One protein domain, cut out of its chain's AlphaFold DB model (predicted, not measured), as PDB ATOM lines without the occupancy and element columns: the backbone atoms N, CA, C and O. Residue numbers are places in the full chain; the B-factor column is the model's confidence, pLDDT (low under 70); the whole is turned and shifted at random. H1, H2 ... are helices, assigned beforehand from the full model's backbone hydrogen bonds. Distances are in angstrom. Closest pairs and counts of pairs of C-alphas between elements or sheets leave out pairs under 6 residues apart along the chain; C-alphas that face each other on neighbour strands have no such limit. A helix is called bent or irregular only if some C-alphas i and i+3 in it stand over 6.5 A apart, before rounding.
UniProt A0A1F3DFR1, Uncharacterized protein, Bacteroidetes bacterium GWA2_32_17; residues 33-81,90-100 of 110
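AT A GLANCE: This is residues 33 to 81 and 90 to 100 of the 110 residues of an uncharacterized protein of Bacteroidetes bacterium GWA2_32_17 (UniProt A0A1F3DFR1). One long helix, H1, makes the axis of a rod; a lead with no named element, residues 33 to 45, runs beside the first half of H1 and folds back into it at one end of the rod. Beside the last part of H1 lies a short second helix, H2, with unnamed stretches before and after it. The printed part has 60 residues with two named helices, H1 then H2 along the chain, and no named strand; the class is all helix. The whole is extended, with a radius of gyration of the C-alphas of 17.3 A, and spans 55 by 15 by 13 A.

HOW THE PARTS SIT: H1, residues 46 to 76, and H2, residues 91 to 95, are close but not clearly touching, with 1 pair of C-alphas within 8 A. Their closest C-alphas, those of Ala 70 and His 92, are 6.5 A apart. The centres of the two helices are 18.9 A apart. In H1 every O i to N i+4 pair is within hydrogen-bond range; in H2 0 of 1 such pairs is, beside 2 of 2 O i to N i+3 pairs.

IN THESE COORDINATES: The printed part begins at C-alpha 33, at (166.702, 172.990, 183.787), and residues 33 to 45 hold no named element. H1 runs from C-alpha 46 at (146.424, 184.075, 177.258) to C-alpha 76 at (185.405, 173.524, 197.475), 45.2 A. H2 measures 8.7 A and ends with C-alpha 95 at (177.850, 162.230, 198.383). It is neither bent nor irregular, but only just: C-alphas 92 and 95 are 6.2 A apart.

THE WHOLE: The two C-alphas farthest apart, those of Lys 42 and Asp 100, are 55.1 A apart. The link from H1 to H2 is the link across the cut: residues 82 to 89 are not printed, and C-alphas 81 and 90 are 10.3 A apart. The mean pLDDT of the printed part is 93.0, and no printed residue is under 70.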
ATOM      1  N   TYR A  33     167.401 172.441 182.622       96.00
ATOM      2  CA  TYR A  33     166.702 172.990 183.787       96.00
ATOM      3  C   TYR A  33     165.529 173.891 183.403       96.00
ATOM      4  O   TYR A  33     164.452 173.786 183.984       96.00
ATOM      5  N   ILE A  34     165.704 174.752 182.398       95.06
ATOM      6  CA  ILE A  34     164.662 175.698 181.983       95.06
ATOM      7  C   ILE A  34     163.923 175.141 180.765       95.06
ATOM      8  O   ILE A  34     164.441 175.151 179.646       95.06
ATOM      9  N   LYS A  35     162.689 174.672 180.986       93.06
ATOM     10  CA  LYS A  35     161.768 174.201 179.941       93.06
ATOM     11  C   LYS A  35     160.483 175.018 179.965       93.06
ATOM     12  O   LYS A  35     159.823 175.124 180.993       93.06
ATOM     13  N   ILE A  36     160.129 175.581 178.813       91.69
ATOM     14  CA  ILE A  36     158.937 176.415 178.644       91.69
ATOM     15  C   ILE A  36     158.164 175.901 177.426       91.69
ATOM     16  O   ILE A  36     158.331 176.379 176.309       91.69
ATOM     17  N   ASP A  37     157.326 174.892 177.627       91.62
ATOM     18  CA  ASP A  37     156.575 174.185 176.577       91.62
ATOM     19  C   ASP A  37     155.057 174.236 176.792       91.62
ATOM     20  O   ASP A  37     154.294 174.315 175.831       91.62
ATOM     21  N   ARG A  38     154.619 174.291 178.051       88.81
ATOM     22  CA  ARG A  38     153.208 174.328 178.462       88.81
ATOM     23  C   ARG A  38     152.410 175.502 177.884       88.81
ATOM     24  O   ARG A  38     151.208 175.380 177.690       88.81
ATOM     25  N   HIS A  39     153.052 176.608 177.508       88.06
ATOM     26  CA  HIS A  39     152.377 177.716 176.817       88.06
ATOM     27  C   HIS A  39     151.767 177.310 175.458       88.06
ATOM     28  O   HIS A  39     150.893 178.006 174.940       88.06
ATOM     29  N   LYS A  40     152.197 176.177 174.880       88.94
ATOM     30  CA  LYS A  40     151.661 175.613 173.631       88.94
ATOM     31  C   LYS A  40     150.332 174.873 173.819       88.94
ATOM     32  O   LYS A  40     149.696 174.512 172.831       88.94
ATOM     33  N   LEU A  41     149.904 174.638 175.061       92.56
ATOM     34  CA  LEU A  41     148.646 173.960 175.356       92.56
ATOM     35  C   LEU A  41     147.468 174.821 174.879       92.56
ATOM     36  O   LEU A  41     147.329 175.990 175.246       92.56
ATOM     37  N   LYS A  42     146.630 174.240 174.015       90.38
ATOM     38  CA  LYS A  42     145.536 174.954 173.333       90.38
ATOM     39  C   LYS A  42     144.409 175.375 174.277       90.38
ATOM     40  O   LYS A  42     143.733 176.351 173.987       90.38
ATOM     41  N   TYR A  43     144.241 174.662 175.387       92.00
ATOM     42  CA  TYR A  43     143.182 174.903 176.367       92.00
ATOM     43  C   TYR A  43     143.510 176.006 177.383       92.00
ATOM     44  O   TYR A  43     142.645 176.356 178.175       92.00
ATOM     45  N   LEU A  44     144.733 176.553 177.375       91.44
ATOM     46  CA  LEU A  44     145.102 177.662 178.255       91.44
ATOM     47  C   LEU A  44     144.735 179.009 177.623       91.44
ATOM     48  O   LEU A  44     145.051 179.277 176.455       91.44
ATOM     49  N   THR A  45     144.139 179.882 178.427       93.88
ATOM     50  CA  THR A  45     143.924 181.295 178.106       93.88
ATOM     51  C   THR A  45     145.256 182.043 177.987       93.88
ATOM     52  O   THR A  45     146.318 181.565 178.393       93.88
ATOM     53  N   PHE A  46     145.224 183.252 177.420       92.19
ATOM     54  CA  PHE A  46     146.424 184.075 177.258       92.19
ATOM     55  C   PHE A  46     147.133 184.364 178.595       92.19
ATOM     56  O   PHE A  46     148.347 184.189 178.697       92.19
ATOM     57  N   PHE A  47     146.382 184.726 179.638       93.94
ATOM     58  CA  PHE A  47     146.943 185.003 180.964       93.94
ATOM     59  C   PHE A  47     147.536 183.756 181.625       93.94
ATOM     60  O   PHE A  47     148.625 183.820 182.195       93.94
ATOM     61  N   GLU A  48     146.883 182.600 181.499       92.62
ATOM     62  CA  GLU A  48     147.429 181.343 182.020       92.62
ATOM     63  C   GLU A  48     148.721 180.944 181.309       92.62
ATOM     64  O   GLU A  48     149.652 180.465 181.954       92.62
ATOM     65  N   LYS A  49     148.828 181.189 179.997       93.06
ATOM     66  CA  LYS A  49     150.073 180.961 179.251       93.06
ATOM     67  C   LYS A  49     151.203 181.846 179.765       93.06
ATOM     68  O   LYS A  49     152.293 181.327 179.995       93.06
ATOM     69  N   LEU A  50     150.951 183.137 179.998       91.94
ATOM     70  CA  LEU A  50     151.951 184.053 180.559       91.94
ATOM     71  C   LEU A  50     152.410 183.617 181.954       91.94
ATOM     72  O   LEU A  50     153.612 183.519 182.203       91.94
ATOM     73  N   ASN A  51     151.469 183.279 182.837       92.56
ATOM     74  CA  ASN A  51     151.783 182.776 184.176       92.56
ATOM     75  C   ASN A  51     152.574 181.466 184.112       92.56
ATOM     76  O   ASN A  51     153.546 181.281 184.839       92.56
ATOM     77  N   CYS A  52     152.207 180.571 183.195       93.44
ATOM     78  CA  CYS A  52     152.907 179.313 183.000       93.44
ATOM     79  C   CYS A  52     154.346 179.520 182.504       93.44
ATOM     80  O   CYS A  52     155.266 178.872 183.003       93.44
ATOM     81  N   MET A  53     154.563 180.455 181.571       93.44
ATOM     82  CA  MET A  53     155.904 180.836 181.118       93.44
ATOM     83  C   MET A  53     156.737 181.419 182.256       93.44
ATOM     84  O   MET A  53     157.887 181.019 182.429       93.44
ATOM     85  N   TYR A  54     156.146 182.316 183.047       94.12
ATOM     86  CA  TYR A  54     156.801 182.908 184.205       94.12
ATOM     87  C   TYR A  54     157.226 181.834 185.214       94.12
ATOM     88  O   TYR A  54     158.400 181.763 185.567       94.12
ATOM     89  N   CYS A  55     156.312 180.953 185.628       93.56
ATOM     90  CA  CYS A  55     156.614 179.896 186.593       93.56
ATOM     91  C   CYS A  55     157.627 178.878 186.049       93.56
ATOM     92  O   CYS A  55     158.493 178.429 186.800       93.56
ATOM     93  N   GLY A  56     157.542 178.518 184.764       94.06
ATOM     94  CA  GLY A  56     158.500 177.612 184.123       94.06
ATOM     95  C   GLY A  56     159.909 178.201 184.062       94.06
ATOM     96  O   GLY A  56     160.885 177.507 184.340       94.06
ATOM     97  N   TYR A  57     160.014 179.497 183.766       95.94
ATOM     98  CA  TYR A  57     161.282 180.215 183.797       95.94
ATOM     99  C   TYR A  57     161.828 180.362 185.222       95.94
ATOM    100  O   TYR A  57     162.960 179.968 185.477       95.94
ATOM    101  N   ALA A  58     161.026 180.884 186.153       96.31
ATOM    102  CA  ALA A  58     161.456 181.199 187.513       96.31
ATOM    103  C   ALA A  58     161.943 179.956 188.270       96.31
ATOM    104  O   ALA A  58     163.060 179.946 188.780       96.31
ATOM    105  N   ASN A  59     161.143 178.885 188.292       96.38
ATOM    106  CA  ASN A  59     161.527 177.653 188.987       96.38
ATOM    107  C   ASN A  59     162.690 176.943 188.286       96.38
ATOM    108  O   ASN A  59     163.578 176.412 188.950       96.38
ATOM    109  N   GLY A  60     162.715 176.960 186.948       96.69
ATOM    110  CA  GLY A  60     163.827 176.401 186.183       96.69
ATOM    111  C   GLY A  60     165.143 177.126 186.466       96.69
ATOM    112  O   GLY A  60     166.166 176.472 186.652       96.69
ATOM    113  N   LEU A  61     165.113 178.460 186.544       97.62
ATOM    114  CA  LEU A  61     166.275 179.282 186.867       97.62
ATOM    115  C   LEU A  61     166.768 179.023 188.291       97.62
ATOM    116  O   LEU A  61     167.958 178.822 188.484       97.62
ATOM    117  N   LEU A  62     165.879 178.988 189.284       97.06
ATOM    118  CA  LEU A  62     166.282 178.730 190.669       97.06
ATOM    119  C   LEU A  62     166.893 177.333 190.831       97.06
ATOM    120  O   LEU A  62     167.943 177.197 191.446       97.06
ATOM    121  N   ASN A  63     166.301 176.313 190.202       96.94
ATOM    122  CA  ASN A  63     166.859 174.961 190.214       96.94
ATOM    123  C   ASN A  63     168.227 174.890 189.504       96.94
ATOM    124  O   ASN A  63     169.146 174.226 189.978       96.94
ATOM    125  N   TYR A  64     168.386 175.604 188.385       97.56
ATOM    126  CA  TYR A  64     169.672 175.735 187.694       97.56
ATOM    127  C   TYR A  64     170.737 176.391 188.582       97.56
ATOM    128  O   TYR A  64     171.845 175.870 188.687       97.56
ATOM    129  N   SER A  65     170.386 177.482 189.265       97.50
ATOM    130  CA  SER A  65     171.272 178.175 190.204       97.50
ATOM    131  C   SER A  65     171.690 177.275 191.367       97.50
ATOM    132  O   SER A  65     172.874 177.225 191.693       97.50
ATOM    133  N   CYS A  66     170.757 176.513 191.949       96.00
ATOM    134  CA  CYS A  66     171.076 175.543 192.999       96.00
ATOM    135  C   CYS A  66     172.036 174.457 192.500       96.00
ATOM    136  O   CYS A  66     172.970 174.109 193.210       96.00
ATOM    137  N   ALA A  67     171.858 173.953 191.276       96.50
ATOM    138  CA  ALA A  67     172.767 172.957 190.710       96.50
ATOM    139  C   ALA A  67     174.186 173.509 190.485       96.50
ATOM    140  O   ALA A  67     175.164 172.821 190.759       96.50
ATOM    141  N   ILE A  68     174.306 174.759 190.027       96.75
ATOM    142  CA  ILE A  68     175.602 175.442 189.902       96.75
ATOM    143  C   ILE A  68     176.274 175.594 191.272       96.75
ATOM    144  O   ILE A  68     177.471 175.330 191.408       96.75
ATOM    145  N   ALA A  69     175.513 176.006 192.288       95.56
ATOM    146  CA  ALA A  69     176.015 176.143 193.651       95.56
ATOM    147  C   ALA A  69     176.429 174.785 194.244       95.56
ATOM    148  O   ALA A  69     177.491 174.697 194.846       95.56
ATOM    149  N   ALA A  70     175.661 173.721 193.996       94.50
ATOM    150  CA  ALA A  70     175.970 172.369 194.452       94.50
ATOM    151  C   ALA A  70     177.290 171.838 193.870       94.50
ATOM    152  O   ALA A  70     178.117 171.304 194.604       94.50
ATOM    153  N   GLU A  71     177.528 172.012 192.566       94.88
ATOM    154  CA  GLU A  71     178.803 171.619 191.945       94.88
ATOM    155  C   GLU A  71     179.971 172.499 192.416       94.88
ATOM    156  O   GLU A  71     181.092 172.016 192.566       94.88
ATOM    157  N   THR A  72     179.714 173.775 192.720       94.38
ATOM    158  CA  THR A  72     180.714 174.643 193.366       94.38
ATOM    159  C   THR A  72     181.072 174.119 194.760       94.38
ATOM    160  O   THR A  72     182.245 174.017 195.105       94.38
ATOM    161  N   GLU A  73     180.070 173.766 195.563       94.44
ATOM    162  CA  GLU A  73     180.254 173.273 196.929       94.44
ATOM    163  C   GLU A  73     180.983 171.925 196.958       94.44
ATOM    164  O   GLU A  73     181.864 171.725 197.794       94.44
ATOM    165  N   LYS A  74     180.677 171.033 196.007       91.56
ATOM    166  CA  LYS A  74     181.421 169.783 195.780       91.56
ATOM    167  C   LYS A  74     182.897 170.033 195.508       91.56
ATOM    168  O   LYS A  74     183.738 169.294 196.002       91.56
ATOM    169  N   TYR A  75     183.201 171.058 194.715       90.88
ATOM    170  CA  TYR A  75     184.574 171.388 194.358       90.88
ATOM    171  C   TYR A  75     185.356 172.016 195.526       90.88
ATOM    172  O   TYR A  75     186.553 171.776 195.645       90.88
ATOM    173  N   TRP A  76     184.711 172.807 196.392       89.94
ATOM    174  CA  TRP A  76     185.405 173.524 197.475       89.94
ATOM    175  C   TRP A  76     185.416 172.825 198.833       89.94
ATOM    176  O   TRP A  76     186.371 173.013 199.581       89.94
ATOM    177  N   CYS A  77     184.359 172.100 199.195       87.69
ATOM    178  CA  CYS A  77     184.182 171.596 200.558       87.69
ATOM    179  C   CYS A  77     183.888 170.097 200.578       87.69
ATOM    180  O   CYS A  77     184.684 169.329 201.105       87.69
ATOM    181  N   GLY A  78     182.755 169.670 200.014       88.06
ATOM    182  CA  GLY A  78     182.360 168.257 200.016       88.06
ATOM    183  C   GLY A  78     182.161 167.626 201.406       88.06
ATOM    184  O   GLY A  78     182.149 166.401 201.503       88.06
ATOM    185  N   ILE A  79     182.001 168.422 202.474       92.81
ATOM    186  CA  ILE A  79     181.748 167.955 203.849       92.81
ATOM    187  C   ILE A  79     180.336 168.364 204.272       92.81
ATOM    188  O   ILE A  79     179.914 169.501 204.045       92.81
ATOM    189  N   LYS A  80     179.596 167.442 204.892       93.06
ATOM    190  CA  LYS A  80     178.245 167.681 205.406       93.06
ATOM    191  C   LYS A  80     178.239 168.703 206.534       93.06
ATOM    192  O   LYS A  80     179.160 168.778 207.348       93.06
ATOM    193  N   HIS A  81     177.133 169.430 206.652       92.50
ATOM    194  CA  HIS A  81     176.865 170.187 207.868       92.50
ATOM    195  C   HIS A  81     176.683 169.253 209.068       92.50
ATOM    196  O   HIS A  81     176.268 168.099 208.934       92.50
ATOM    197  N   PRO A  90     170.216 169.479 201.494       91.44
ATOM    198  CA  PRO A  90     170.266 169.431 200.043       91.44
ATOM    199  C   PRO A  90     170.583 168.026 199.527       91.44
ATOM    200  O   PRO A  90     171.454 167.332 200.044       91.44
ATOM    201  N   GLN A  91     169.944 167.624 198.428       90.31
ATOM    202  CA  GLN A  91     170.109 166.274 197.880       90.31
ATOM    203  C   GLN A  91     171.571 165.921 197.540       90.31
ATOM    204  O   GLN A  91     171.964 164.762 197.649       90.31
ATOM    205  N   HIS A  92     172.386 166.895 197.123       89.62
ATOM    206  CA  HIS A  92     173.778 166.655 196.732       89.62
ATOM    207  C   HIS A  92     174.716 166.392 197.913       89.62
ATOM    208  O   HIS A  92     175.802 165.864 197.687       89.62
ATOM    209  N   HIS A  93     174.301 166.685 199.152       91.19
ATOM    210  CA  HIS A  93     175.069 166.343 200.355       91.19
ATOM    211  C   HIS A  93     175.145 164.830 200.575       91.19
ATOM    212  O   HIS A  93     176.037 164.369 201.271       91.19
ATOM    213  N   ALA A  94     174.295 164.019 199.937       88.12
ATOM    214  CA  ALA A  94     174.359 162.557 200.038       88.12
ATOM    215  C   ALA A  94     175.737 161.960 199.674       88.12
ATOM    216  O   ALA A  94     176.085 160.896 200.177       88.12
ATOM    217  N   GLU A  95     176.511 162.643 198.828       87.12
ATOM    218  CA  GLU A  95     177.850 162.230 198.383       87.12
ATOM    219  C   GLU A  95     178.984 162.820 199.247       87.12
ATOM    220  O   GLU A  95     180.153 162.580 198.965       87.12
ATOM    221  N   PHE A  96     178.659 163.625 200.266       92.81
ATOM    222  CA  PHE A  96     179.638 164.377 201.055       92.81
ATOM    223  C   PHE A  96     180.167 163.559 202.234       92.81
ATOM    224  O   PHE A  96     179.470 162.708 202.795       92.81
ATOM    225  N   ILE A  97     181.393 163.880 202.648       92.44
ATOM    226  CA  ILE A  97     182.024 163.336 203.850       92.44
ATOM    227  C   ILE A  97     181.194 163.749 205.080       92.44
ATOM    228  O   ILE A  97     180.769 164.907 205.153       92.44
ATOM    229  N   PRO A  98     180.928 162.851 206.048       92.06
ATOM    230  CA  PRO A  98     180.211 163.228 207.259       92.06
ATOM    231  C   PRO A  98     180.954 164.302 208.063       92.06
ATOM    232  O   PRO A  98     182.171 164.456 207.975       92.06
ATOM    233  N   TYR A  99     180.201 165.069 208.847       92.75
ATOM    234  CA  TYR A  99     180.767 166.116 209.690       92.75
ATOM    235  C   TYR A  99     181.786 165.531 210.684       92.75
ATOM    236  O   TYR A  99     181.465 164.563 211.366       92.75
ATOM    237  N   ASP A 100     182.955 166.172 210.804       90.25
ATOM    238  CA  ASP A 100     184.046 165.817 211.737       90.25
ATOM    239  C   ASP A 100     184.778 164.487 211.445       90.25
ATOM    240  O   ASP A 100     185.452 163.939 212.310       90.25
TER     241      ASP A 100